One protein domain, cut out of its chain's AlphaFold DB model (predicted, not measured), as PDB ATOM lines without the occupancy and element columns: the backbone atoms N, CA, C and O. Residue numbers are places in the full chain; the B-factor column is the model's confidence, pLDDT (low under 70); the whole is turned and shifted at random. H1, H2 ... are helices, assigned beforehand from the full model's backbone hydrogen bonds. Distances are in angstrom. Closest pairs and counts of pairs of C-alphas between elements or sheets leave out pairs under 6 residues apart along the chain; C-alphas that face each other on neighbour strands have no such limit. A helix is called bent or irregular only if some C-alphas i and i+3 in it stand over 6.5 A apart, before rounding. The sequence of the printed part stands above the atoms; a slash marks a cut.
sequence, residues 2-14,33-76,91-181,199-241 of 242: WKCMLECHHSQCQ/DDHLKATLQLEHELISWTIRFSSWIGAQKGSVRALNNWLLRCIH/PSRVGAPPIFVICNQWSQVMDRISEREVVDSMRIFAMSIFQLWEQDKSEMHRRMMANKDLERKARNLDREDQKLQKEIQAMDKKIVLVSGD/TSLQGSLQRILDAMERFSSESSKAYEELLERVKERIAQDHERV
ATOM      1  N   TRP A   2      22.073  -5.673  16.672       90.69
ATOM      2  CA  TRP A   2      21.997  -5.902  15.213       90.69
ATOM      3  C   TRP A   2      22.459  -4.724  14.350       90.69
ATOM      4  O   TRP A   2      23.197  -4.948  13.404       90.69
ATOM      5  N   LYS A   3      22.146  -3.480  14.737       89.38
ATOM      6  CA  LYS A   3      22.671  -2.269  14.077       89.38
ATOM      7  C   LYS A   3      24.202  -2.213  14.060       89.38
ATOM      8  O   LYS A   3      24.797  -2.070  13.005       89.38
ATOM      9  N   CYS A   4      24.837  -2.430  15.212       90.25
ATOM     10  CA  CYS A   4      26.298  -2.443  15.317       90.25
ATOM     11  C   CYS A   4      26.927  -3.588  14.504       90.25
ATOM     12  O   CYS A   4      27.996  -3.421  13.928       90.25
ATOM     13  N   MET A   5      26.280  -4.760  14.452       89.50
ATOM     14  CA  MET A   5      26.766  -5.871  13.623       89.50
ATOM     15  C   MET A   5      26.592  -5.584  12.132       89.50
ATOM     16  O   MET A   5      27.497  -5.885  11.365       89.50
ATOM     17  N   LEU A   6      25.496  -4.936  11.733       91.94
ATOM     18  CA  LEU A   6      25.299  -4.470  10.363       91.94
ATOM     19  C   LEU A   6      26.391  -3.476   9.954       91.94
ATOM     20  O   LEU A   6      27.014  -3.667   8.919       91.94
ATOM     21  N   GLU A   7      26.673  -2.468  10.781       91.75
ATOM     22  CA  GLU A   7      27.755  -1.503  10.536       91.75
ATOM     23  C   GLU A   7      29.119  -2.199  10.396       91.75
ATOM     24  O   GLU A   7      29.880  -1.914   9.470       91.75
ATOM     25  N   CYS A   8      29.407  -3.160  11.279       90.81
ATOM     26  CA  CYS A   8      30.639  -3.942  11.243       90.81
ATOM     27  C   CYS A   8      30.762  -4.764   9.951       90.81
ATOM     28  O   CYS A   8      31.773  -4.670   9.254       90.81
ATOM     29  N   HIS A   9      29.733  -5.539   9.599       89.38
ATOM     30  CA  HIS A   9      29.756  -6.386   8.406       89.38
ATOM     31  C   HIS A   9      29.743  -5.569   7.117       89.38
ATOM     32  O   HIS A   9      30.463  -5.916   6.188       89.38
ATOM     33  N   HIS A  10      29.042  -4.435   7.084       89.88
ATOM     34  CA  HIS A  10      29.107  -3.492   5.971       89.88
ATOM     35  C   HIS A  10      30.536  -2.975   5.754       89.88
ATOM     36  O   HIS A  10      31.049  -2.995   4.635       89.88
ATOM     37  N   SER A  11      31.222  -2.579   6.832       90.19
ATOM     38  CA  SER A  11      32.623  -2.152   6.760       90.19
ATOM     39  C   SER A  11      33.543  -3.286   6.287       90.19
ATOM     40  O   SER A  11      34.371  -3.078   5.402       90.19
ATOM     41  N   GLN A  12      33.363  -4.510   6.796       88.69
ATOM     42  CA  GLN A  12      34.123  -5.685   6.343       88.69
ATOM     43  C   GLN A  12      33.889  -5.985   4.854       88.69
ATOM     44  O   GLN A  12      34.846  -6.269   4.131       88.69
ATOM     45  N   CYS A  13      32.644  -5.872   4.382       87.50
ATOM     46  CA  CYS A  13      32.271  -6.003   2.975       87.50
ATOM     47  C   CYS A  13      32.963  -4.960   2.091       87.50
ATOM     48  O   CYS A  13      33.437  -5.293   1.006       87.50
ATOM     49  N   GLN A  14      33.037  -3.703   2.532       87.19
ATOM     50  CA  GLN A  14      33.754  -2.655   1.800       87.19
ATOM     51  C   GLN A  14      35.249  -2.974   1.718       87.19
ATOM     52  O   GLN A  14      35.813  -3.013   0.627       87.19
ATOM     53  N   ASP A  33      56.279 -25.319   4.411       79.38
ATOM     54  CA  ASP A  33      55.652 -25.849   5.624       79.38
ATOM     55  C   ASP A  33      54.772 -24.798   6.311       79.38
ATOM     56  O   ASP A  33      53.719 -25.130   6.851       79.38
ATOM     57  N   ASP A  34      55.149 -23.522   6.204       83.88
ATOM     58  CA  ASP A  34      54.364 -22.402   6.724       83.88
ATOM     59  C   ASP A  34      53.040 -22.214   5.975       83.88
ATOM     60  O   ASP A  34      52.035 -21.876   6.596       83.88
ATOM     61  N   HIS A  35      53.015 -22.470   4.661       83.44
ATOM     62  CA  HIS A  35      51.786 -22.395   3.864       83.44
ATOM     63  C   HIS A  35      50.806 -23.476   4.307       83.44
ATOM     64  O   HIS A  35      49.658 -23.191   4.623       83.44
ATOM     65  N   LEU A  36      51.298 -24.710   4.418       84.00
ATOM     66  CA  LEU A  36      50.502 -25.856   4.841       84.00
ATOM     67  C   LEU A  36      49.938 -25.660   6.256       84.00
ATOM     68  O   LEU A  36      48.771 -25.952   6.514       84.00
ATOM     69  N   LYS A  37      50.749 -25.102   7.164       88.19
ATOM     70  CA  LYS A  37      50.318 -24.735   8.516       88.19
ATOM     71  C   LYS A  37      49.260 -23.627   8.503       88.19
ATOM     72  O   LYS A  37      48.305 -23.711   9.270       88.19
ATOM     73  N   ALA A  38      49.417 -22.611   7.655       89.19
ATOM     74  CA  ALA A  38      48.449 -21.525   7.527       89.19
ATOM     75  C   ALA A  38      47.102 -22.019   6.975       89.19
ATOM     76  O   ALA A  38      46.068 -21.670   7.538       89.19
ATOM     77  N   THR A  39      47.110 -22.877   5.946       89.75
ATOM     78  CA  THR A  39      45.899 -23.518   5.403       89.75
ATOM     79  C   THR A  39      45.176 -24.323   6.481       89.75
ATOM     80  O   THR A  39      43.979 -24.146   6.680       89.75
ATOM     81  N   LEU A  40      45.908 -25.148   7.238       91.44
ATOM     82  CA  LEU A  40      45.332 -25.955   8.317       91.44
ATOM     83  C   LEU A  40      44.747 -25.097   9.449       91.44
ATOM     84  O   LEU A  40      43.679 -25.398   9.977       91.44
ATOM     85  N   GLN A  41      45.436 -24.018   9.829       93.44
ATOM     86  CA  GLN A  41      44.937 -23.096  10.846       93.44
ATOM     87  C   GLN A  41      43.671 -22.375  10.373       93.44
ATOM     88  O   GLN A  41      42.711 -22.285  11.134       93.44
ATOM     89  N   LEU A  42      43.662 -21.887   9.129       93.06
ATOM     90  CA  LEU A  42      42.488 -21.250   8.538       93.06
ATOM     91  C   LEU A  42      41.287 -22.198   8.546       93.06
ATOM     92  O   LEU A  42      40.197 -21.794   8.937       93.06
ATOM     93  N   GLU A  43      41.497 -23.456   8.177       94.38
ATOM     94  CA  GLU A  43      40.442 -24.462   8.155       94.38
ATOM     95  C   GLU A  43      39.837 -24.717   9.545       94.38
ATOM     96  O   GLU A  43      38.617 -24.675   9.717       94.38
ATOM     97  N   HIS A  44      40.679 -24.907  10.567       95.12
ATOM     98  CA  HIS A  44      40.213 -25.069  11.947       95.12
ATOM     99  C   HIS A  44      39.395 -23.863  12.429       95.12
ATOM    100  O   HIS A  44      38.353 -24.030  13.072       95.12
ATOM    101  N   GLU A  45      39.843 -22.644  12.115       96.00
ATOM    102  CA  GLU A  45      39.119 -21.424  12.473       96.00
ATOM    103  C   GLU A  45      37.787 -21.311  11.721       96.00
ATOM    104  O   GLU A  45      36.782 -20.972  12.341       96.00
ATOM    105  N   LEU A  46      37.727 -21.662  10.430       95.31
ATOM    106  CA  LEU A  46      36.483 -21.659   9.650       95.31
ATOM    107  C   LEU A  46      35.455 -22.652  10.196       95.31
ATOM    108  O   LEU A  46      34.283 -22.300  10.377       95.31
ATOM    109  N   ILE A  47      35.884 -23.872  10.524       95.50
ATOM    110  CA  ILE A  47      35.006 -24.874  11.134       95.50
ATOM    111  C   ILE A  47      34.508 -24.383  12.496       95.50
ATOM    112  O   ILE A  47      33.303 -24.406  12.774       95.50
ATOM    113  N   SER A  48      35.415 -23.886  13.343       95.62
ATOM    114  CA  SER A  48      35.062 -23.349  14.660       95.62
ATOM    115  C   SER A  48      34.085 -22.184  14.543       95.62
ATOM    116  O   SER A  48      33.087 -22.134  15.267       95.62
ATOM    117  N   TRP A  49      34.330 -21.268  13.607       95.94
ATOM    118  CA  TRP A  49      33.492 -20.105  13.362       95.94
ATOM    119  C   TRP A  49      32.081 -20.510  12.939       95.94
ATOM    120  O   TRP A  49      31.121 -20.066  13.568       95.94
ATOM    121  N   THR A  50      31.957 -21.432  11.982       95.75
ATOM    122  CA  THR A  50      30.665 -21.963  11.511       95.75
ATOM    123  C   THR A  50      29.869 -22.585  12.662       95.75
ATOM    124  O   THR A  50      28.705 -22.250  12.904       95.75
ATOM    125  N   ILE A  51      30.524 -23.451  13.446       93.88
ATOM    126  CA  ILE A  51      29.939 -24.134  14.609       93.88
ATOM    127  C   ILE A  51      29.485 -23.135  15.677       93.88
ATOM    128  O   ILE A  51      28.439 -23.346  16.304       93.88
ATOM    129  N   ARG A  52      30.277 -22.091  15.939       94.56
ATOM    130  CA  ARG A  52      29.991 -21.069  16.956       94.56
ATOM    131  C   ARG A  52      28.872 -20.141  16.516       94.56
ATOM    132  O   ARG A  52      27.975 -19.902  17.317       94.56
ATOM    133  N   PHE A  53      28.897 -19.676  15.271       94.69
ATOM    134  CA  PHE A  53      27.864 -18.811  14.711       94.69
ATOM    135  C   PHE A  53      26.496 -19.499  14.757       94.69
ATOM    136  O   PHE A  53      25.567 -18.973  15.371       94.69
ATOM    137  N   SER A  54      26.407 -20.729  14.236       93.12
ATOM    138  CA  SER A  54      25.178 -21.532  14.283       93.12
ATOM    139  C   SER A  54      24.689 -21.759  15.722       93.12
ATOM    140  O   SER A  54      23.513 -21.563  16.025       93.12
ATOM    141  N   SER A  55      25.593 -22.089  16.654       92.75
ATOM    142  CA  SER A  55      25.223 -22.243  18.069       92.75
ATOM    143  C   SER A  55      24.722 -20.959  18.710       92.75
ATOM    144  O   SER A  55      23.801 -21.010  19.519       92.75
ATOM    145  N   TRP A  56      25.354 -19.830  18.410       93.38
ATOM    146  CA  TRP A  56      24.999 -18.545  18.990       93.38
ATOM    147  C   TRP A  56      23.614 -18.096  18.517       93.38
ATOM    148  O   TRP A  56      22.787 -17.737  19.356       93.38
ATOM    149  N   ILE A  57      23.313 -18.222  17.219       92.81
ATOM    150  CA  ILE A  57      21.965 -17.961  16.696       92.81
ATOM    151  C   ILE A  57      20.942 -18.922  17.302       92.81
ATOM    152  O   ILE A  57      19.910 -18.477  17.813       92.81
ATOM    153  N   GLY A  58      21.248 -20.221  17.332       92.44
ATOM    154  CA  GLY A  58      20.380 -21.223  17.947       92.44
ATOM    155  C   GLY A  58      20.094 -20.931  19.424       92.44
ATOM    156  O   GLY A  58      18.952 -21.045  19.865       92.44
ATOM    157  N   ALA A  59      21.096 -20.480  20.184       93.25
ATOM    158  CA  ALA A  59      20.936 -20.096  21.583       93.25
ATOM    159  C   ALA A  59      20.045 -18.856  21.748       93.25
ATOM    160  O   ALA A  59      19.195 -18.840  22.640       93.25
ATOM    161  N   GLN A  60      20.179 -17.844  20.882       92.25
ATOM    162  CA  GLN A  60      19.293 -16.677  20.908       92.25
ATOM    163  C   GLN A  60      17.841 -17.062  20.617       92.25
ATOM    164  O   GLN A  60      16.955 -16.743  21.408       92.25
ATOM    165  N   LYS A  61      17.598 -17.798  19.523       93.25
ATOM    166  CA  LYS A  61      16.257 -18.290  19.164       93.25
ATOM    167  C   LYS A  61      15.667 -19.148  20.286       93.25
ATOM    168  O   LYS A  61      14.530 -18.938  20.704       93.25
ATOM    169  N   GLY A  62      16.465 -20.071  20.825       93.56
ATOM    170  CA  GLY A  62      16.077 -20.949  21.926       93.56
ATOM    171  C   GLY A  62      15.729 -20.191  23.207       93.56
ATOM    172  O   GLY A  62      14.740 -20.525  23.854       93.56
ATOM    173  N   SER A  63      16.482 -19.142  23.547       94.12
ATOM    174  CA  SER A  63      16.215 -18.299  24.717       94.12
ATOM    175  C   SER A  63      14.871 -17.573  24.603       94.12
ATOM    176  O   SER A  63      14.054 -17.649  25.521       94.12
ATOM    177  N   VAL A  64      14.595 -16.951  23.451       93.81
ATOM    178  CA  VAL A  64      13.315 -16.262  23.201       93.81
ATOM    179  C   VAL A  64      12.147 -17.248  23.215       93.81
ATOM    180  O   VAL A  64      11.119 -16.984  23.842       93.81
ATOM    181  N   ARG A  65      12.315 -18.423  22.596       93.94
ATOM    182  CA  ARG A  65      11.296 -19.480  22.594       93.94
ATOM    183  C   ARG A  65      11.015 -20.002  24.003       93.94
ATOM    184  O   ARG A  65       9.857 -20.202  24.361       93.94
ATOM    185  N   ALA A  66      12.055 -20.203  24.813       94.31
ATOM    186  CA  ALA A  66      11.916 -20.632  26.202       94.31
ATOM    187  C   ALA A  66      11.161 -19.590  27.038       94.31
ATOM    188  O   ALA A  66      10.249 -19.961  27.776       94.31
ATOM    189  N   LEU A  67      11.475 -18.301  26.869       93.38
ATOM    190  CA  LEU A  67      10.762 -17.206  27.528       93.38
ATOM    191  C   LEU A  67       9.280 -17.172  27.128       93.38
ATOM    192  O   LEU A  67       8.412 -17.117  27.996       93.38
ATOM    193  N   ASN A  68       8.983 -17.255  25.829       91.31
ATOM    194  CA  ASN A  68       7.609 -17.280  25.325       91.31
ATOM    195  C   ASN A  68       6.815 -18.482  25.878       91.31
ATOM    196  O   ASN A  68       5.694 -18.324  26.358       91.31
ATOM    197  N   ASN A  69       7.416 -19.675  25.884       90.31
ATOM    198  CA  ASN A  69       6.788 -20.879  26.435       90.31
ATOM    199  C   ASN A  69       6.592 -20.804  27.953       90.31
ATOM    200  O   ASN A  69       5.610 -21.333  28.471       90.31
ATOM    201  N   TRP A  70       7.519 -20.172  28.675       91.44
ATOM    202  CA  TRP A  70       7.375 -19.937  30.108       91.44
ATOM    203  C   TRP A  70       6.198 -18.999  30.394       91.44
ATOM    204  O   TRP A  70       5.335 -19.353  31.194       91.44
ATOM    205  N   LEU A  71       6.088 -17.882  29.668       87.62
ATOM    206  CA  LEU A  71       4.962 -16.952  29.801       87.62
ATOM    207  C   LEU A  71       3.613 -17.610  29.493       87.62
ATOM    208  O   LEU A  71       2.636 -17.343  30.188       87.62
ATOM    209  N   LEU A  72       3.552 -18.507  28.503       82.50
ATOM    210  CA  LEU A  72       2.328 -19.252  28.189       82.50
ATOM    211  C   LEU A  72       1.858 -20.126  29.358       82.50
ATOM    212  O   LEU A  72       0.659 -20.256  29.577       82.50
ATOM    213  N   ARG A  73       2.785 -20.686  30.143       84.44
ATOM    214  CA  ARG A  73       2.452 -21.488  31.332       84.44
ATOM    215  C   ARG A  73       1.962 -20.648  32.507       84.44
ATOM    216  O   ARG A  73       1.331 -21.195  33.404       84.44
ATOM    217  N   CYS A  74       2.256 -19.349  32.526       83.12
ATOM    218  CA  CYS A  74       1.773 -18.439  33.564       83.12
ATOM    219  C   CYS A  74       0.294 -18.062  33.384       83.12
ATOM    220  O   CYS A  74      -0.304 -17.514  34.308       83.12
ATOM    221  N   ILE A  75      -0.301 -18.345  32.222       75.19
ATOM    222  CA  ILE A  75      -1.711 -18.076  31.947       75.19
ATOM    223  C   ILE A  75      -2.514 -19.327  32.310       75.19
ATOM    224  O   ILE A  75      -2.333 -20.384  31.706       75.19
ATOM    225  N   HIS A  76      -3.427 -19.210  33.277       67.62
ATOM    226  CA  HIS A  76      -4.470 -20.217  33.466       67.62
ATOM    227  C   HIS A  76      -5.459 -20.097  32.302       67.62
ATOM    228  O   HIS A  76      -6.343 -19.248  32.313       67.62
ATOM    229  N   PRO A  91      -5.243 -13.786  23.321       69.50
ATOM    230  CA  PRO A  91      -4.562 -13.200  24.477       69.50
ATOM    231  C   PRO A  91      -5.427 -12.177  25.227       69.50
ATOM    232  O   PRO A  91      -5.472 -12.183  26.452       69.50
ATOM    233  N   SER A  92      -6.169 -11.339  24.492       67.44
ATOM    234  CA  SER A  92      -7.054 -10.327  25.081       67.44
ATOM    235  C   SER A  92      -8.244 -10.927  25.834       67.44
ATOM    236  O   SER A  92      -8.669 -10.348  26.826       67.44
ATOM    237  N   ARG A  93      -8.782 -12.075  25.391       66.44
ATOM    238  CA  ARG A  93      -9.950 -12.717  26.032       66.44
ATOM    239  C   ARG A  93      -9.600 -13.371  27.364       66.44
ATOM    240  O   ARG A  93     -10.440 -13.414  28.250       66.44
ATOM    241  N   VAL A  94      -8.365 -13.843  27.513       67.56
ATOM    242  CA  VAL A  94      -7.897 -14.523  28.734       67.56
ATOM    243  C   VAL A  94      -7.152 -13.597  29.695       67.56
ATOM    244  O   VAL A  94      -6.449 -14.062  30.587       67.56
ATOM    245  N   GLY A  95      -7.272 -12.277  29.504       67.56
ATOM    246  CA  GLY A  95      -6.619 -11.280  30.354       67.56
ATOM    247  C   GLY A  95      -5.090 -11.350  30.320       67.56
ATOM    248  O   GLY A  95      -4.440 -10.945  31.282       67.56
ATOM    249  N   ALA A  96      -4.501 -11.886  29.242       75.50
ATOM    250  CA  ALA A  96      -3.056 -12.013  29.134       75.50
ATOM    251  C   ALA A  96      -2.410 -10.616  29.126       75.50
ATOM    252  O   ALA A  96      -2.785  -9.777  28.300       75.50
ATOM    253  N   PRO A  97      -1.412 -10.359  29.990       77.94
ATOM    254  CA  PRO A  97      -0.703  -9.087  29.991       77.94
ATOM    255  C   PRO A  97      -0.064  -8.785  28.621       77.94
ATOM    256  O   PRO A  97       0.393  -9.720  27.952       77.94
ATOM    257  N   PRO A  98       0.066  -7.507  28.207       79.12
ATOM    258  CA  PRO A  98       0.611  -7.128  26.895       79.12
ATOM    259  C   PRO A  98       1.975  -7.751  26.559       79.12
ATOM    260  O   PRO A  98       2.249  -8.059  25.398       79.12
ATOM    261  N   ILE A  99       2.806  -8.016  27.577       83.38
ATOM    262  CA  ILE A  99       4.103  -8.694  27.429       83.38
ATOM    263  C   ILE A  99       3.987 -10.069  26.754       83.38
ATOM    264  O   ILE A  99       4.888 -10.456  26.014       83.38
ATOM    265  N   PHE A 100       2.870 -10.782  26.928       84.62
ATOM    266  CA  PHE A 100       2.644 -12.069  26.276       84.62
ATOM    267  C   PHE A 100       2.619 -11.926  24.750       84.62
ATOM    268  O   PHE A 100       3.288 -12.669  24.034       84.62
ATOM    269  N   VAL A 101       1.885 -10.929  24.249       82.69
ATOM    270  CA  VAL A 101       1.785 -10.664  22.809       82.69
ATOM    271  C   VAL A 101       3.141 -10.247  22.247       82.69
ATOM    272  O   VAL A 101       3.536 -10.729  21.186       82.69
ATOM    273  N   ILE A 102       3.880  -9.412  22.982       86.75
ATOM    274  CA  ILE A 102       5.216  -8.947  22.588       86.75
ATOM    275  C   ILE A 102       6.194 -10.123  22.493       86.75
ATOM    276  O   ILE A 102       6.854 -10.287  21.470       86.75
ATOM    277  N   CYS A 103       6.273 -10.973  23.521       89.19
ATOM    278  CA  CYS A 103       7.169 -12.131  23.521       89.19
ATOM    279  C   CYS A 103       6.786 -13.167  22.460       89.19
ATOM    280  O   CYS A 103       7.670 -13.756  21.836       89.19
ATOM    281  N   ASN A 104       5.490 -13.353  22.202       89.25
ATOM    282  CA  ASN A 104       5.024 -14.228  21.135       89.25
ATOM    283  C   ASN A 104       5.440 -13.705  19.754       89.25
ATOM    284  O   ASN A 104       6.018 -14.447  18.959       89.25
ATOM    285  N   GLN A 105       5.221 -12.415  19.490       89.81
ATOM    286  CA  GLN A 105       5.661 -11.767  18.254       89.81
ATOM    287  C   GLN A 105       7.184 -11.794  18.109       89.81
ATOM    288  O   GLN A 105       7.680 -12.064  17.018       89.81
ATOM    289  N   TRP A 106       7.928 -11.581  19.197       93.12
ATOM    290  CA  TRP A 106       9.384 -11.680  19.195       93.12
ATOM    291  C   TRP A 106       9.859 -13.090  18.836       93.12
ATOM    292  O   TRP A 106      10.731 -13.235  17.980       93.12
ATOM    293  N   SER A 107       9.245 -14.130  19.412       93.06
ATOM    294  CA  SER A 107       9.539 -15.524  19.055       93.06
ATOM    295  C   SER A 107       9.276 -15.788  17.573       93.06
ATOM    296  O   SER A 107      10.131 -16.353  16.900       93.06
ATOM    297  N   GLN A 108       8.142 -15.324  17.038       91.81
ATOM    298  CA  GLN A 108       7.826 -15.474  15.614       91.81
ATOM    299  C   GLN A 108       8.817 -14.730  14.711       91.81
ATOM    300  O   GLN A 108       9.208 -15.253  13.672       91.81
ATOM    301  N   VAL A 109       9.222 -13.513  15.084       92.44
ATOM    302  CA  VAL A 109      10.241 -12.745  14.356       92.44
ATOM    303  C   VAL A 109      11.566 -13.511  14.328       92.44
ATOM    304  O   VAL A 109      12.152 -13.667  13.261       92.44
ATOM    305  N   MET A 110      11.999 -14.045  15.471       91.56
ATOM    306  CA  MET A 110      13.228 -14.837  15.569       91.56
ATOM    307  C   MET A 110      13.173 -16.119  14.733       91.56
ATOM    308  O   MET A 110      14.180 -16.485  14.137       91.56
ATOM    309  N   ASP A 111      12.020 -16.783  14.652       90.06
ATOM    310  CA  ASP A 111      11.851 -17.986  13.828       90.06
ATOM    311  C   ASP A 111      11.834 -17.676  12.314       90.06
ATOM    312  O   ASP A 111      12.210 -18.533  11.517       90.06
ATOM    313  N   ARG A 112      11.442 -16.458  11.906       91.00
ATOM    314  CA  ARG A 112      11.428 -16.030  10.492       91.00
ATOM    315  C   ARG A 112      12.809 -15.677   9.949       91.00
ATOM    316  O   ARG A 112      13.060 -15.891   8.767       91.00
ATOM    317  N   ILE A 113      13.679 -15.105  10.780       91.19
ATOM    318  CA  ILE A 113      15.033 -14.725  10.365       91.19
ATOM    319  C   ILE A 113      15.845 -16.004  10.141       91.19
ATOM    320  O   ILE A 113      16.009 -16.807  11.062       91.19
ATOM    321  N   SER A 114      16.375 -16.190   8.932       91.19
ATOM    322  CA  SER A 114      17.124 -17.392   8.559       91.19
ATOM    323  C   SER A 114      18.625 -17.129   8.534       91.19
ATOM    324  O   SER A 114      19.112 -16.295   7.782       91.19
ATOM    325  N   GLU A 115      19.385 -17.890   9.317       92.88
ATOM    326  CA  GLU A 115      20.852 -17.890   9.304       92.88
ATOM    327  C   GLU A 115      21.453 -18.799   8.220       92.88
ATOM    328  O   GLU A 115      22.676 -18.891   8.097       92.88
ATOM    329  N   ARG A 116      20.601 -19.495   7.456       91.81
ATOM    330  CA  ARG A 116      20.992 -20.562   6.527       91.81
ATOM    331  C   ARG A 116      22.012 -20.091   5.494       91.81
ATOM    332  O   ARG A 116      23.035 -20.739   5.337       91.81
ATOM    333  N   GLU A 117      21.777 -18.945   4.855       93.75
ATOM    334  CA  GLU A 117      22.682 -18.410   3.825       93.75
ATOM    335  C   GLU A 117      24.103 -18.170   4.364       93.75
ATOM    336  O   GLU A 117      25.090 -18.476   3.692       93.75
ATOM    337  N   VAL A 118      24.216 -17.671   5.602       95.44
ATOM    338  CA  VAL A 118      25.507 -17.439   6.263       95.44
ATOM    339  C   VAL A 118      26.204 -18.768   6.542       95.44
ATOM    340  O   VAL A 118      27.370 -18.940   6.187       95.44
ATOM    341  N   VAL A 119      25.486 -19.717   7.148       94.88
ATOM    342  CA  VAL A 119      26.020 -21.040   7.502       94.88
ATOM    343  C   VAL A 119      26.453 -21.814   6.258       94.88
ATOM    344  O   VAL A 119      27.545 -22.379   6.247       94.88
ATOM    345  N   ASP A 120      25.647 -21.796   5.197       92.50
ATOM    346  CA  ASP A 120      25.958 -22.464   3.933       92.50
ATOM    347  C   ASP A 120      27.177 -21.829   3.254       92.50
ATOM    348  O   ASP A 120      28.066 -22.546   2.798       92.50
ATOM    349  N   SER A 121      27.281 -20.496   3.255       93.69
ATOM    350  CA  SER A 121      28.450 -19.794   2.704       93.69
ATOM    351  C   SER A 121      29.739 -20.139   3.457       93.69
ATOM    352  O   SER A 121      30.775 -20.373   2.832       93.69
ATOM    353  N   MET A 122      29.683 -20.221   4.791       95.38
ATOM    354  CA  MET A 122      30.825 -20.637   5.614       95.38
ATOM    355  C   MET A 122      31.201 -22.102   5.365       95.38
ATOM    356  O   MET A 122      32.380 -22.412   5.197       95.38
ATOM    357  N   ARG A 123      30.203 -22.990   5.275       92.88
ATOM    358  CA  ARG A 123      30.398 -24.414   4.982       92.88
ATOM    359  C   ARG A 123      31.042 -24.623   3.613       92.88
ATOM    360  O   ARG A 123      32.002 -25.380   3.512       92.88
ATOM    361  N   ILE A 124      30.553 -23.933   2.582       90.94
ATOM    362  CA  ILE A 124      31.140 -23.960   1.234       90.94
ATOM    363  C   ILE A 124      32.608 -23.540   1.290       90.94
ATOM    364  O   ILE A 124      33.453 -24.199   0.686       90.94
ATOM    365  N   PHE A 125      32.924 -22.474   2.030       93.12
ATOM    366  CA  PHE A 125      34.298 -22.002   2.127       93.12
ATOM    367  C   PHE A 125      35.216 -22.999   2.845       93.12
ATOM    368  O   PHE A 125      36.297 -23.281   2.333       93.12
ATOM    369  N   ALA A 126      34.767 -23.581   3.962       92.62
ATOM    370  CA  ALA A 126      35.495 -24.650   4.649       92.62
ATOM    371  C   ALA A 126      35.743 -25.842   3.707       92.62
ATOM    372  O   ALA A 126      36.869 -26.296   3.553       92.62
ATOM    373  N   MET A 127      34.736 -26.276   2.941       90.25
ATOM    374  CA  MET A 127      34.924 -27.342   1.946       90.25
ATOM    375  C   MET A 127      35.951 -26.978   0.861       90.25
ATOM    376  O   MET A 127      36.725 -27.840   0.446       90.25
ATOM    377  N   SER A 128      35.993 -25.723   0.400       89.00
ATOM    378  CA  SER A 128      37.009 -25.268  -0.564       89.00
ATOM    379  C   SER A 128      38.426 -25.279   0.020       89.00
ATOM    380  O   SER A 128      39.370 -25.663  -0.669       89.00
ATOM    381  N   ILE A 129      38.595 -24.872   1.281       90.00
ATOM    382  CA  ILE A 129      39.895 -24.913   1.966       90.00
ATOM    383  C   ILE A 129      40.306 -26.359   2.271       90.00
ATOM    384  O   ILE A 129      41.472 -26.703   2.082       90.00
ATOM    385  N   PHE A 130      39.370 -27.229   2.655       90.06
ATOM    386  CA  PHE A 130      39.623 -28.660   2.819       90.06
ATOM    387  C   PHE A 130      40.155 -29.297   1.528       90.06
ATOM    388  O   PHE A 130      41.167 -29.992   1.552       90.06
ATOM    389  N   GLN A 131      39.542 -28.990   0.379       87.75
ATOM    390  CA  GLN A 131      40.034 -29.448  -0.926       87.75
ATOM    391  C   GLN A 131      41.447 -28.924  -1.229       87.75
ATOM    392  O   GLN A 131      42.280 -29.666  -1.750       87.75
ATOM    393  N   LEU A 132      41.740 -27.663  -0.885       86.12
ATOM    394  CA  LEU A 132      43.083 -27.090  -1.018       86.12
ATOM    395  C   LEU A 132      44.095 -27.830  -0.129       86.12
ATOM    396  O   LEU A 132      45.189 -28.164  -0.578       86.12
ATOM    397  N   TRP A 133      43.717 -28.142   1.112       87.38
ATOM    398  CA  TRP A 133      44.525 -28.943   2.030       87.38
ATOM    399  C   TRP A 133      44.812 -30.344   1.474       87.38
ATOM    400  O   TRP A 133      45.962 -30.785   1.507       87.38
ATOM    401  N   GLU A 134      43.810 -31.036   0.925       87.50
ATOM    402  CA  GLU A 134      43.987 -32.363   0.318       87.50
ATOM    403  C   GLU A 134      44.957 -32.319  -0.874       87.50
ATOM    404  O   GLU A 134      45.819 -33.197  -1.015       87.50
ATOM    405  N   GLN A 135      44.863 -31.275  -1.703       85.56
ATOM    406  CA  GLN A 135      45.780 -31.039  -2.820       85.56
ATOM    407  C   GLN A 135      47.215 -30.789  -2.329       85.56
ATOM    408  O   GLN A 135      48.135 -31.500  -2.751       85.56
ATOM    409  N   ASP A 136      47.402 -29.855  -1.391       83.50
ATOM    410  CA  ASP A 136      48.710 -29.509  -0.819       83.50
ATOM    411  C   ASP A 136      49.355 -30.716  -0.109       83.50
ATOM    412  O   ASP A 136      50.549 -30.998  -0.272       83.50
ATOM    413  N   LYS A 137      48.560 -31.484   0.651       85.44
ATOM    414  CA  LYS A 137      48.987 -32.717   1.329       85.44
ATOM    415  C   LYS A 137      49.442 -33.773   0.324       85.44
ATOM    416  O   LYS A 137      50.479 -34.405   0.544       85.44
ATOM    417  N   SER A 138      48.685 -33.981  -0.755       86.06
ATOM    418  CA  SER A 138      49.006 -34.955  -1.806       86.06
ATOM    419  C   SER A 138      50.297 -34.588  -2.541       86.06
ATOM    420  O   SER A 138      51.167 -35.441  -2.758       86.06
ATOM    421  N   GLU A 139      50.487 -33.303  -2.859       84.19
ATOM    422  CA  GLU A 139      51.733 -32.817  -3.451       84.19
ATOM    423  C   GLU A 139      52.922 -33.014  -2.497       84.19
ATOM    424  O   GLU A 139      53.985 -33.496  -2.905       84.19
ATOM    425  N   MET A 140      52.739 -32.702  -1.212       80.56
ATOM    426  CA  MET A 140      53.766 -32.898  -0.194       80.56
ATOM    427  C   MET A 140      54.126 -34.383  -0.031       80.56
ATOM    428  O   MET A 140      55.310 -34.721  -0.023       80.56
ATOM    429  N   HIS A 141      53.141 -35.284   0.004       82.44
ATOM    430  CA  HIS A 141      53.365 -36.733   0.029       82.44
ATOM    431  C   HIS A 141      54.200 -37.202  -1.167       82.44
ATOM    432  O   HIS A 141      55.178 -37.932  -0.994       82.44
ATOM    433  N   ARG A 142      53.880 -36.725  -2.376       81.19
ATOM    434  CA  ARG A 142      54.639 -37.052  -3.593       81.19
ATOM    435  C   ARG A 142      56.109 -36.643  -3.480       81.19
ATOM    436  O   ARG A 142      56.981 -37.395  -3.904       81.19
ATOM    437  N   ARG A 143      56.396 -35.486  -2.872       75.75
ATOM    438  CA  ARG A 143      57.771 -35.021  -2.607       75.75
ATOM    439  C   ARG A 143      58.473 -35.863  -1.535       75.75
ATOM    440  O   ARG A 143      59.673 -36.101  -1.644       75.75
ATOM    441  N   MET A 144      57.748 -36.326  -0.517       76.38
ATOM    442  CA  MET A 144      58.297 -37.133   0.583       76.38
ATOM    443  C   MET A 144      58.666 -38.555   0.166       76.38
ATOM    444  O   MET A 144      59.648 -39.090   0.668       76.38
ATOM    445  N   MET A 145      57.963 -39.148  -0.803       70.38
ATOM    446  CA  MET A 145      58.321 -40.467  -1.348       70.38
ATOM    447  C   MET A 145      59.717 -40.490  -2.000       70.38
ATOM    448  O   MET A 145      60.308 -41.558  -2.147       70.38
ATOM    449  N   ALA A 146      60.271 -39.323  -2.346       70.94
ATOM    450  CA  ALA A 146      61.634 -39.178  -2.850       70.94
ATOM    451  C   ALA A 146      62.699 -39.025  -1.740       70.94
ATOM    452  O   ALA A 146      63.890 -39.027  -2.048       70.94
ATOM    453  N   ASN A 147      62.312 -38.887  -0.461       70.25
ATOM    454  CA  ASN A 147      63.235 -38.676   0.659       70.25
ATOM    455  C   ASN A 147      62.757 -39.381   1.952       70.25
ATOM    456  O   ASN A 147      61.841 -38.912   2.631       70.25
ATOM    457  N   LYS A 148      63.415 -40.495   2.313       69.56
ATOM    458  CA  LYS A 148      63.042 -41.370   3.447       69.56
ATOM    459  C   LYS A 148      63.024 -40.673   4.817       69.56
ATOM    460  O   LYS A 148      62.299 -41.125   5.699       69.56
ATOM    461  N   ASP A 149      63.728 -39.553   4.992       70.81
ATOM    462  CA  ASP A 149      63.767 -38.819   6.269       70.81
ATOM    463  C   ASP A 149      62.468 -38.055   6.597       70.81
ATOM    464  O   ASP A 149      62.306 -37.531   7.702       70.81
ATOM    465  N   LEU A 150      61.496 -38.012   5.677       74.50
ATOM    466  CA  LEU A 150      60.240 -37.274   5.852       74.50
ATOM    467  C   LEU A 150      59.050 -38.137   6.309       74.50
ATOM    468  O   LEU A 150      57.938 -37.625   6.450       74.50
ATOM    469  N   GLU A 151      59.267 -39.415   6.629       78.06
ATOM    470  CA  GLU A 151      58.198 -40.346   7.026       78.06
ATOM    471  C   GLU A 151      57.424 -39.880   8.275       78.06
ATOM    472  O   GLU A 151      56.196 -39.959   8.331       78.06
ATOM    473  N   ARG A 152      58.118 -39.317   9.278       82.62
ATOM    474  CA  ARG A 152      57.460 -38.760  10.479       82.62
ATOM    475  C   ARG A 152      56.507 -37.616  10.137       82.62
ATOM    476  O   ARG A 152      55.477 -37.464  10.789       82.62
ATOM    477  N   LYS A 153      56.853 -36.815   9.129       82.25
ATOM    478  CA  LYS A 153      56.057 -35.667   8.701       82.25
ATOM    479  C   LYS A 153      54.827 -36.113   7.913       82.25
ATOM    480  O   LYS A 153      53.749 -35.601   8.189       82.25
ATOM    481  N   ALA A 154      54.958 -37.118   7.045       83.06
ATOM    482  CA  ALA A 154      53.821 -37.751   6.371       83.06
ATOM    483  C   ALA A 154      52.779 -38.265   7.382       83.06
ATOM    484  O   ALA A 154      51.614 -37.875   7.330       83.06
ATOM    485  N   ARG A 155      53.232 -39.012   8.401       85.94
ATOM    486  CA  ARG A 155      52.362 -39.500   9.487       85.94
ATOM    487  C   ARG A 155      51.679 -38.375  10.268       85.94
ATOM    488  O   ARG A 155      50.575 -38.573  10.762       85.94
ATOM    489  N   ASN A 156      52.330 -37.221  10.431       88.75
ATOM    490  CA  ASN A 156      51.716 -36.066  11.089       88.75
ATOM    491  C   ASN A 156      50.596 -35.464  10.228       88.75
ATOM    492  O   ASN A 156      49.497 -35.238  10.723       88.75
ATOM    493  N   LEU A 157      50.842 -35.286   8.926       88.38
ATOM    494  CA  LEU A 157      49.830 -34.790   7.987       88.38
ATOM    495  C   LEU A 157      48.606 -35.706   7.920       88.38
ATOM    496  O   LEU A 157      47.484 -35.217   7.851       88.38
ATOM    497  N   ASP A 158      48.799 -37.022   7.998       89.94
ATOM    498  CA  ASP A 158      47.684 -37.973   8.052       89.94
ATOM    499  C   ASP A 158      46.862 -37.867   9.338       89.94
ATOM    500  O   ASP A 158      45.646 -38.042   9.308       89.94
ATOM    501  N   ARG A 159      47.497 -37.556  10.473       92.88
ATOM    502  CA  ARG A 159      46.783 -37.331  11.738       92.88
ATOM    503  C   ARG A 159      45.950 -36.057  11.699       92.88
ATOM    504  O   ARG A 159      44.794 -36.093  12.115       92.88
ATOM    505  N   GLU A 160      46.520 -34.965  11.194       92.69
ATOM    506  CA  GLU A 160      45.801 -33.693  11.055       92.69
ATOM    507  C   GLU A 160      44.629 -33.827  10.080       92.69
ATOM    508  O   GLU A 160      43.527 -33.386  10.382       92.69
ATOM    509  N   ASP A 161      44.818 -34.546   8.976       91.94
ATOM    510  CA  ASP A 161      43.761 -34.842   8.010       91.94
ATOM    511  C   ASP A 161      42.595 -35.635   8.628       91.94
ATOM    512  O   ASP A 161      41.430 -35.267   8.487       91.94
ATOM    513  N   GLN A 162      42.890 -36.679   9.409       94.19
ATOM    514  CA  GLN A 162      41.858 -37.432  10.133       94.19
ATOM    515  C   GLN A 162      41.123 -36.578  11.172       94.19
ATOM    516  O   GLN A 162      39.925 -36.765  11.398       94.19
ATOM    517  N   LYS A 163      41.837 -35.680  11.856       95.12
ATOM    518  CA  LYS A 163      41.241 -34.747  12.818       95.12
ATOM    519  C   LYS A 163      40.301 -33.784  12.099       95.12
ATOM    520  O   LYS A 163      39.163 -33.614  12.527       95.12
ATOM    521  N   LEU A 164      40.749 -33.242  10.977       93.44
ATOM    522  CA  LEU A 164      39.993 -32.316  10.159       93.44
ATOM    523  C   LEU A 164      38.714 -32.950   9.598       93.44
ATOM    524  O   LEU A 164      37.627 -32.403   9.769       93.44
ATOM    525  N   GLN A 165      38.795 -34.171   9.064       93.12
ATOM    526  CA  GLN A 165      37.608 -34.917   8.634       93.12
ATOM    527  C   GLN A 165      36.590 -35.106   9.767       93.12
ATOM    528  O   GLN A 165      35.384 -34.979   9.547       93.12
ATOM    529  N   LYS A 166      37.045 -35.388  10.995       95.06
ATOM    530  CA  LYS A 166      36.151 -35.507  12.161       95.06
ATOM    531  C   LYS A 166      35.491 -34.175  12.509       95.06
ATOM    532  O   LYS A 166      34.309 -34.167  12.851       95.06
ATOM    533  N   GLU A 167      36.229 -33.073  12.430       94.75
ATOM    534  CA  GLU A 167      35.708 -31.728  12.684       94.75
ATOM    535  C   GLU A 167      34.678 -31.305  11.627       94.75
ATOM    536  O   GLU A 167      33.601 -30.842  11.996       94.75
ATOM    537  N   ILE A 168      34.936 -31.571  10.342       93.00
ATOM    538  CA  ILE A 168      33.978 -31.333   9.249       93.00
ATOM    539  C   ILE A 168      32.709 -32.165   9.451       93.00
ATOM    540  O   ILE A 168      31.600 -31.638   9.386       93.00
ATOM    541  N   GLN A 169      32.841 -33.452   9.781       92.25
ATOM    542  CA  GLN A 169      31.677 -34.293  10.081       92.25
ATOM    543  C   GLN A 169      30.889 -33.782  11.294       92.25
ATOM    544  O   GLN A 169      29.660 -33.872  11.316       92.25
ATOM    545  N   ALA A 170      31.570 -33.277  12.325       92.25
ATOM    546  CA  ALA A 170      30.918 -32.695  13.493       92.25
ATOM    547  C   ALA A 170      30.186 -31.391  13.142       92.25
ATOM    548  O   ALA A 170      29.059 -31.187  13.600       92.25
ATOM    549  N   MET A 171      30.794 -30.547  12.306       93.25
ATOM    550  CA  MET A 171      30.180 -29.339  11.760       93.25
ATOM    551  C   MET A 171      28.911 -29.678  10.976       93.25
ATOM    552  O   MET A 171      27.846 -29.163  11.308       93.25
ATOM    553  N   ASP A 172      28.990 -30.604  10.021       89.62
ATOM    554  CA  ASP A 172      27.852 -31.023   9.197       89.62
ATOM    555  C   ASP A 172      26.704 -31.585  10.042       89.62
ATOM    556  O   ASP A 172      25.555 -31.163   9.900       89.62
ATOM    557  N   LYS A 173      27.008 -32.477  10.994       89.62
ATOM    558  CA  LYS A 173      26.005 -33.005  11.936       89.62
ATOM    559  C   LYS A 173      25.318 -31.887  12.713       89.62
ATOM    560  O   LYS A 173      24.106 -31.932  12.921       89.62
ATOM    561  N   LYS A 174      26.076 -30.884  13.153       87.12
ATOM    562  CA  LYS A 174      25.537 -29.764  13.924       87.12
ATOM    563  C   LYS A 174      24.651 -28.854  13.076       87.12
ATOM    564  O   LYS A 174      23.576 -28.484  13.535       87.12
ATOM    565  N   ILE A 175      25.069 -28.540  11.851       84.75
ATOM    566  CA  ILE A 175      24.279 -27.742  10.904       84.75
ATOM    567  C   ILE A 175      22.922 -28.414  10.644       84.75
ATOM    568  O   ILE A 175      21.886 -27.745  10.677       84.75
ATOM    569  N   VAL A 176      22.912 -29.741  10.472       79.06
ATOM    570  CA  VAL A 176      21.681 -30.528  10.287       79.06
ATOM    571  C   VAL A 176      20.772 -30.454  11.517       79.06
ATOM    572  O   VAL A 176      19.579 -30.191  11.380       79.06
ATOM    573  N   LEU A 177      21.321 -30.638  12.723       74.31
ATOM    574  CA  LEU A 177      20.539 -30.596  13.966       74.31
ATOM    575  C   LEU A 177      19.904 -29.223  14.228       74.31
ATOM    576  O   LEU A 177      18.787 -29.157  14.733       74.31
ATOM    577  N   VAL A 178      20.605 -28.135  13.897       65.88
ATOM    578  CA  VAL A 178      20.110 -26.765  14.116       65.88
ATOM    579  C   VAL A 178      19.056 -26.372  13.076       65.88
ATOM    580  O   VAL A 178      18.112 -25.661  13.412       65.88
ATOM    581  N   SER A 179      19.161 -26.871  11.842       59.81
ATOM    582  CA  SER A 179      18.268 -26.474  10.743       59.81
ATOM    583  C   SER A 179      16.873 -27.109  10.792       59.81
ATOM    584  O   SER A 179      15.992 -26.643  10.077       59.81
ATOM    585  N   GLY A 180      16.649 -28.159  11.595       54.66
ATOM    586  CA  GLY A 180      15.331 -28.783  11.812       54.66
ATOM    587  C   GLY A 180      14.664 -29.426  10.582       54.66
ATOM    588  O   GLY A 180      13.587 -30.001  10.708       54.66
ATOM    589  N   ASP A 181      15.296 -29.358   9.410       46.62
ATOM    590  CA  ASP A 181      14.726 -29.735   8.119       46.62
ATOM    591  C   ASP A 181      15.446 -30.986   7.592       46.62
ATOM    592  O   ASP A 181      16.486 -30.923   6.933       46.62
ATOM    593  N   THR A 199      35.924 -20.505  -7.531       60.03
ATOM    594  CA  THR A 199      35.806 -19.331  -6.645       60.03
ATOM    595  C   THR A 199      37.097 -19.101  -5.883       60.03
ATOM    596  O   THR A 199      37.523 -19.946  -5.103       60.03
ATOM    597  N   SER A 200      37.728 -17.946  -6.109       78.69
ATOM    598  CA  SER A 200      38.907 -17.538  -5.347       78.69
ATOM    599  C   SER A 200      38.596 -17.506  -3.846       78.69
ATOM    600  O   SER A 200      37.461 -17.233  -3.451       78.69
ATOM    601  N   LEU A 201      39.609 -17.723  -3.001       82.50
ATOM    602  CA  LEU A 201      39.466 -17.627  -1.539       82.50
ATOM    603  C   LEU A 201      38.825 -16.295  -1.115       82.50
ATOM    604  O   LEU A 201      37.979 -16.256  -0.227       82.50
ATOM    605  N   GLN A 202      39.180 -15.213  -1.816       83.38
ATOM    606  CA  GLN A 202      38.564 -13.901  -1.641       83.38
ATOM    607  C   GLN A 202      37.071 -13.904  -1.975       83.38
ATOM    608  O   GLN A 202      36.289 -13.349  -1.214       83.38
ATOM    609  N   GLY A 203      36.670 -14.519  -3.091       85.38
ATOM    610  CA  GLY A 203      35.266 -14.610  -3.485       85.38
ATOM    611  C   GLY A 203      34.433 -15.395  -2.472       85.38
ATOM    612  O   GLY A 203      33.324 -14.980  -2.140       85.38
ATOM    613  N   SER A 204      34.977 -16.485  -1.927       88.44
ATOM    614  CA  SER A 204      34.316 -17.254  -0.867       88.44
ATOM    615  C   SER A 204      34.173 -16.447   0.425       88.44
ATOM    616  O   SER A 204      33.081 -16.392   0.988       88.44
ATOM    617  N   LEU A 205      35.228 -15.745   0.856       89.75
ATOM    618  CA  LEU A 205      35.159 -14.863   2.024       89.75
ATOM    619  C   LEU A 205      34.170 -13.705   1.815       89.75
ATOM    620  O   LEU A 205      33.389 -13.391   2.709       89.75
ATOM    621  N   GLN A 206      34.160 -13.102   0.626       89.94
ATOM    622  CA  GLN A 206      33.229 -12.032   0.282       89.94
ATOM    623  C   GLN A 206      31.773 -12.504   0.365       89.94
ATOM    624  O   GLN A 206      30.946 -11.792   0.922       89.94
ATOM    625  N   ARG A 207      31.460 -13.715  -0.117       91.81
ATOM    626  CA  ARG A 207      30.108 -14.286  -0.003       91.81
ATOM    627  C   ARG A 207      29.660 -14.435   1.446       91.81
ATOM    628  O   ARG A 207      28.513 -14.118   1.744       91.81
ATOM    629  N   ILE A 208      30.552 -14.875   2.338       94.12
ATOM    630  CA  ILE A 208      30.245 -14.965   3.772       94.12
ATOM    631  C   ILE A 208      29.905 -13.583   4.322       94.12
ATOM    632  O   ILE A 208      28.881 -13.428   4.981       94.12
ATOM    633  N   LEU A 209      30.738 -12.581   4.039       93.75
ATOM    634  CA  LEU A 209      30.536 -11.226   4.548       93.75
ATOM    635  C   LEU A 209      29.250 -10.594   3.997       93.75
ATOM    636  O   LEU A 209      28.460 -10.066   4.778       93.75
ATOM    637  N   ASP A 210      28.985 -10.735   2.695       93.50
ATOM    638  CA  ASP A 210      27.743 -10.264   2.074       93.50
ATOM    639  C   ASP A 210      26.515 -10.958   2.711       93.50
ATOM    640  O   ASP A 210      25.507 -10.306   2.988       93.50
ATOM    641  N   ALA A 211      26.591 -12.264   3.003       95.94
ATOM    642  CA  ALA A 211      25.521 -12.986   3.697       95.94
ATOM    643  C   ALA A 211      25.335 -12.499   5.149       95.94
ATOM    644  O   ALA A 211      24.204 -12.327   5.603       95.94
ATOM    645  N   MET A 212      26.422 -12.239   5.886       95.56
ATOM    646  CA  MET A 212      26.361 -11.705   7.256       95.56
ATOM    647  C   MET A 212      25.772 -10.291   7.305       95.56
ATOM    648  O   MET A 212      25.030  -9.962   8.236       95.56
ATOM    649  N   GLU A 213      26.076  -9.463   6.303       94.44
ATOM    650  CA  GLU A 213      25.498  -8.131   6.135       94.44
ATOM    651  C   GLU A 213      23.983  -8.218   5.897       94.44
ATOM    652  O   GLU A 213      23.219  -7.582   6.628       94.44
ATOM    653  N   ARG A 214      23.533  -9.058   4.951       95.25
ATOM    654  CA  ARG A 214      22.097  -9.294   4.695       95.25
ATOM    655  C   ARG A 214      21.382  -9.792   5.943       95.25
ATOM    656  O   ARG A 214      20.399  -9.185   6.359       95.25
ATOM    657  N   PHE A 215      21.925 -10.820   6.591       95.75
ATOM    658  CA  PHE A 215      21.376 -11.380   7.823       95.75
ATOM    659  C   PHE A 215      21.244 -10.328   8.935       95.75
ATOM    660  O   PHE A 215      20.224 -10.257   9.626       95.75
ATOM    661  N   SER A 216      22.257  -9.473   9.100       95.31
ATOM    662  CA  SER A 216      22.237  -8.403  10.105       95.31
ATOM    663  C   SER A 216      21.245  -7.294   9.756       95.31
ATOM    664  O   SER A 216      20.604  -6.750  10.655       95.31
ATOM    665  N   SER A 217      21.088  -6.988   8.466       95.75
ATOM    666  CA  SER A 217      20.106  -6.030   7.952       95.75
ATOM    667  C   SER A 217      18.676  -6.518   8.182       95.75
ATOM    668  O   SER A 217      17.878  -5.815   8.805       95.75
ATOM    669  N   GLU A 218      18.375  -7.758   7.785       95.38
ATOM    670  CA  GLU A 218      17.082  -8.405   8.026       95.38
ATOM    671  C   GLU A 218      16.758  -8.465   9.517       95.38
ATOM    672  O   GLU A 218      15.659  -8.087   9.931       95.38
ATOM    673  N   SER A 219      17.737  -8.858  10.337       94.38
ATOM    674  CA  SER A 219      17.585  -8.870  11.788       94.38
ATOM    675  C   SER A 219      17.296  -7.470  12.323       94.38
ATOM    676  O   SER A 219      16.324  -7.280  13.047       94.38
ATOM    677  N   SER A 220      18.081  -6.458  11.946       94.62
ATOM    678  CA  SER A 220      17.860  -5.083  12.406       94.62
ATOM    679  C   SER A 220      16.454  -4.593  12.058       94.62
ATOM    680  O   SER A 220      15.744  -4.112  12.940       94.62
ATOM    681  N   LYS A 221      16.027  -4.789  10.805       94.81
ATOM    682  CA  LYS A 221      14.701  -4.391  10.329       94.81
ATOM    683  C   LYS A 221      13.585  -5.094  11.100       94.81
ATOM    684  O   LYS A 221      12.643  -4.448  11.547       94.81
ATOM    685  N   ALA A 222      13.697  -6.402  11.313       93.19
ATOM    686  CA  ALA A 222      12.659  -7.163  11.998       93.19
ATOM    687  C   ALA A 222      12.496  -6.745  13.474       93.19
ATOM    688  O   ALA A 222      11.379  -6.715  13.996       93.19
ATOM    689  N   TYR A 223      13.593  -6.375  14.143       91.12
ATOM    690  CA  TYR A 223      13.545  -5.818  15.498       91.12
ATOM    691  C   TYR A 223      12.964  -4.395  15.533       91.12
ATOM    692  O   TYR A 223      12.267  -4.055  16.488       91.12
ATOM    693  N   GLU A 224      13.214  -3.572  14.513       93.50
ATOM    694  CA  GLU A 224      12.590  -2.247  14.386       93.50
ATOM    695  C   GLU A 224      11.078  -2.348  14.164       93.50
ATOM    696  O   GLU A 224      10.317  -1.678  14.858       93.50
ATOM    697  N   GLU A 225      10.632  -3.239  13.273       92.12
ATOM    698  CA  GLU A 225       9.206  -3.507  13.049       92.12
ATOM    699  C   GLU A 225       8.512  -4.013  14.318       92.12
ATOM    700  O   GLU A 225       7.387  -3.610  14.619       92.12
ATOM    701  N   LEU A 226       9.174  -4.889  15.084       90.94
ATOM    702  CA  LEU A 226       8.660  -5.346  16.371       90.94
ATOM    703  C   LEU A 226       8.504  -4.170  17.341       90.94
ATOM    704  O   LEU A 226       7.449  -4.031  17.954       90.94
ATOM    705  N   LEU A 227       9.531  -3.325  17.465       90.38
ATOM    706  CA  LEU A 227       9.506  -2.169  18.356       90.38
ATOM    707  C   LEU A 227       8.370  -1.203  18.002       90.38
ATOM    708  O   LEU A 227       7.704  -0.701  18.906       90.38
ATOM    709  N   GLU A 228       8.125  -0.967  16.715       90.44
ATOM    710  CA  GLU A 228       7.042  -0.085  16.279       90.44
ATOM    711  C   GLU A 228       5.666  -0.655  16.640       90.44
ATOM    712  O   GLU A 228       4.863   0.033  17.268       90.44
ATOM    713  N   ARG A 229       5.440  -1.956  16.410       86.12
ATOM    714  CA  ARG A 229       4.203  -2.635  16.842       86.12
ATOM    715  C   ARG A 229       3.994  -2.585  18.353       86.12
ATOM    716  O   ARG A 229       2.855  -2.509  18.816       86.12
ATOM    717  N   VAL A 230       5.074  -2.652  19.139       85.62
ATOM    718  CA  VAL A 230       4.989  -2.490  20.597       85.62
ATOM    719  C   VAL A 230       4.508  -1.082  20.951       85.62
ATOM    720  O   VAL A 230       3.612  -0.955  21.784       85.62
ATOM    721  N   LYS A 231       5.049  -0.035  20.315       87.00
ATOM    722  CA  LYS A 231       4.618   1.351  20.562       87.00
ATOM    723  C   LYS A 231       3.158   1.576  20.179       87.00
ATOM    724  O   LYS A 231       2.418   2.137  20.980       87.00
ATOM    725  N   GLU A 232       2.742   1.109  19.000       85.31
ATOM    726  CA  GLU A 232       1.353   1.210  18.529       85.31
ATOM    727  C   GLU A 232       0.381   0.565  19.522       85.31
ATOM    728  O   GLU A 232      -0.646   1.145  19.868       85.31
ATOM    729  N   ARG A 233       0.731  -0.617  20.042       78.38
ATOM    730  CA  ARG A 233      -0.081  -1.316  21.042       78.38
ATOM    731  C   ARG A 233      -0.143  -0.562  22.366       78.38
ATOM    732  O   ARG A 233      -1.221  -0.436  22.933       78.38
ATOM    733  N   ILE A 234       0.990  -0.050  22.848       78.94
ATOM    734  CA  ILE A 234       1.026   0.755  24.073       78.94
ATOM    735  C   ILE A 234       0.143   1.999  23.912       78.94
ATOM    736  O   ILE A 234      -0.588   2.329  24.841       78.94
ATOM    737  N   ALA A 235       0.167   2.666  22.756       81.19
ATOM    738  CA  ALA A 235      -0.694   3.817  22.489       81.19
ATOM    739  C   ALA A 235      -2.189   3.444  22.522       81.19
ATOM    740  O   ALA A 235      -2.966   4.103  23.209       81.19
ATOM    741  N   GLN A 236      -2.575   2.339  21.874       76.19
ATOM    742  CA  GLN A 236      -3.959   1.838  21.874       76.19
ATOM    743  C   GLN A 236      -4.462   1.448  23.271       76.19
ATOM    744  O   GLN A 236      -5.631   1.662  23.587       76.19
ATOM    745  N   ASP A 237      -3.600   0.867  24.108       70.50
ATOM    746  CA  ASP A 237      -3.966   0.505  25.478       70.50
ATOM    747  C   ASP A 237      -4.135   1.754  26.365       70.50
ATOM    748  O   ASP A 237      -5.018   1.763  27.220       70.50
ATOM    749  N   HIS A 238      -3.365   2.830  26.139       68.81
ATOM    750  CA  HIS A 238      -3.560   4.107  26.845       68.81
ATOM    751  C   HIS A 238      -4.879   4.788  26.453       68.81
ATOM    752  O   HIS A 238      -5.600   5.238  27.338       68.81
ATOM    753  N   GLU A 239      -5.228   4.808  25.162       66.88
ATOM    754  CA  GLU A 239      -6.493   5.386  24.672       66.88
ATOM    755  C   GLU A 239      -7.740   4.653  25.193       66.88
ATOM    756  O   GLU A 239      -8.804   5.251  25.289       66.88
ATOM    757  N   ARG A 240      -7.632   3.364  25.541       60.06
ATOM    758  CA  ARG A 240      -8.743   2.577  26.109       60.06
ATOM    759  C   ARG A 240      -8.972   2.804  27.605       60.06
ATOM    760  O   ARG A 240     -10.002   2.369  28.117       60.06
ATOM    761  N   VAL A 241      -8.002   3.388  28.309       58.72
ATOM    762  CA  VAL A 241      -8.033   3.583  29.772       58.72
ATOM    763  C   VAL A 241      -8.418   5.022  30.152       58.72
ATOM    764  O   VAL A 241      -8.849   5.248  31.284       58.72
TER     765      VAL A 241
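Overview. This is residues 2 to 14, 33 to 76, 91 to 181 and 199 to 241 of the 242 residues of a protein of Gossypium barbadense (UniProt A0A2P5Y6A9). A long, slender bundle of helices lying side by side along one axis: the longest, H2, packs with one half on the helical hairpin H4 and H5 and with its other half on the short H3. H3 and H4 follow each other lengthwise between H2 and the long H6, and H1 packs on H6, away from H2. The tight turn between H4 and H5 makes one far end and the end of H6 the other. The printed part has 191 residues with six named helices, H1 to H6 in order, and no named strand; the class is all helix. It is loose, with a radius of gyration of the C-alphas of 23.6 A, and spans 88 by 39 by 22 A.

Along the chain. H1 is residues 2 to 14, beginning at C-alpha 2 (21.997, -5.902, 15.213). H2 is residues 33 to 73, 59.2 A from first to last C-alpha. H3 is residues 98 to 112, H4 residues 116 to 144, 41.3 A long, and H5 residues 148 to 179, 47.7 A long, beginning at C-alpha 148 (63.042, -41.370, 3.447). H5 is irregular: C-alphas 149 and 152 are 7.6 A apart. H6 is residues 201 to 239, 57.7 A long, ending at C-alpha 239 (-6.493, 5.386, 24.672).

Arrangement. H2, H3, H4, H5 and H6 form the bundle. H2 touches H4 with residues 36 to 54 alone, opposite ways at a shallow tilt of 24 degrees; the closest C-alphas, of Leu 46 and Ala 126, are 5.9 A apart. H2 touches H5 with residues 44 to 58 alone, the same way at a shallow tilt of 20 degrees, closest at the C-alphas of Ile 51 and Met 171, 5.9 A. H2 touches H3 with residues 61 to 72 alone, closest at the C-alphas of Asn 68 and Cys 103, 5.5 A. H4 and H5 are a hairpin, with a shallow tilt of 13 degrees; their closest C-alphas, of Met 144 and Leu 150, are 5.6 A apart. H6 touches H4, closest at the C-alphas of Val 118 and Ala 211, 5.1 A, and H3, closest at those of Val 109 and Ala 222, 6.5 A. H1 touches H6, opposite ways at a shallow tilt of 26 degrees, closest at the C-alphas of Leu 6 and Ser 216, 5.0 A. H2 and H6 are apart. Every O i to N i+4 pair is within hydrogen-bond range in H1, H2, H3, H4 and H6; in H5, 26 of 28 are.

Size, cuts and confidence. The two C-alphas farthest apart, of Lys 148 and Val 241, are 88.1 A apart. Residues 15 to 32, 77 to 90 and 182 to 198 are not printed; the C-alpha gaps across these cuts are 32.1 A, 11.4 A and 27.8 A. The links H3 to H4 and H4 to H5 are tight. The mean pLDDT of the printed part is 86.7; residues under 70 are 76, 91 to 95, 148, 178 to 181, 199 and 238 to 241.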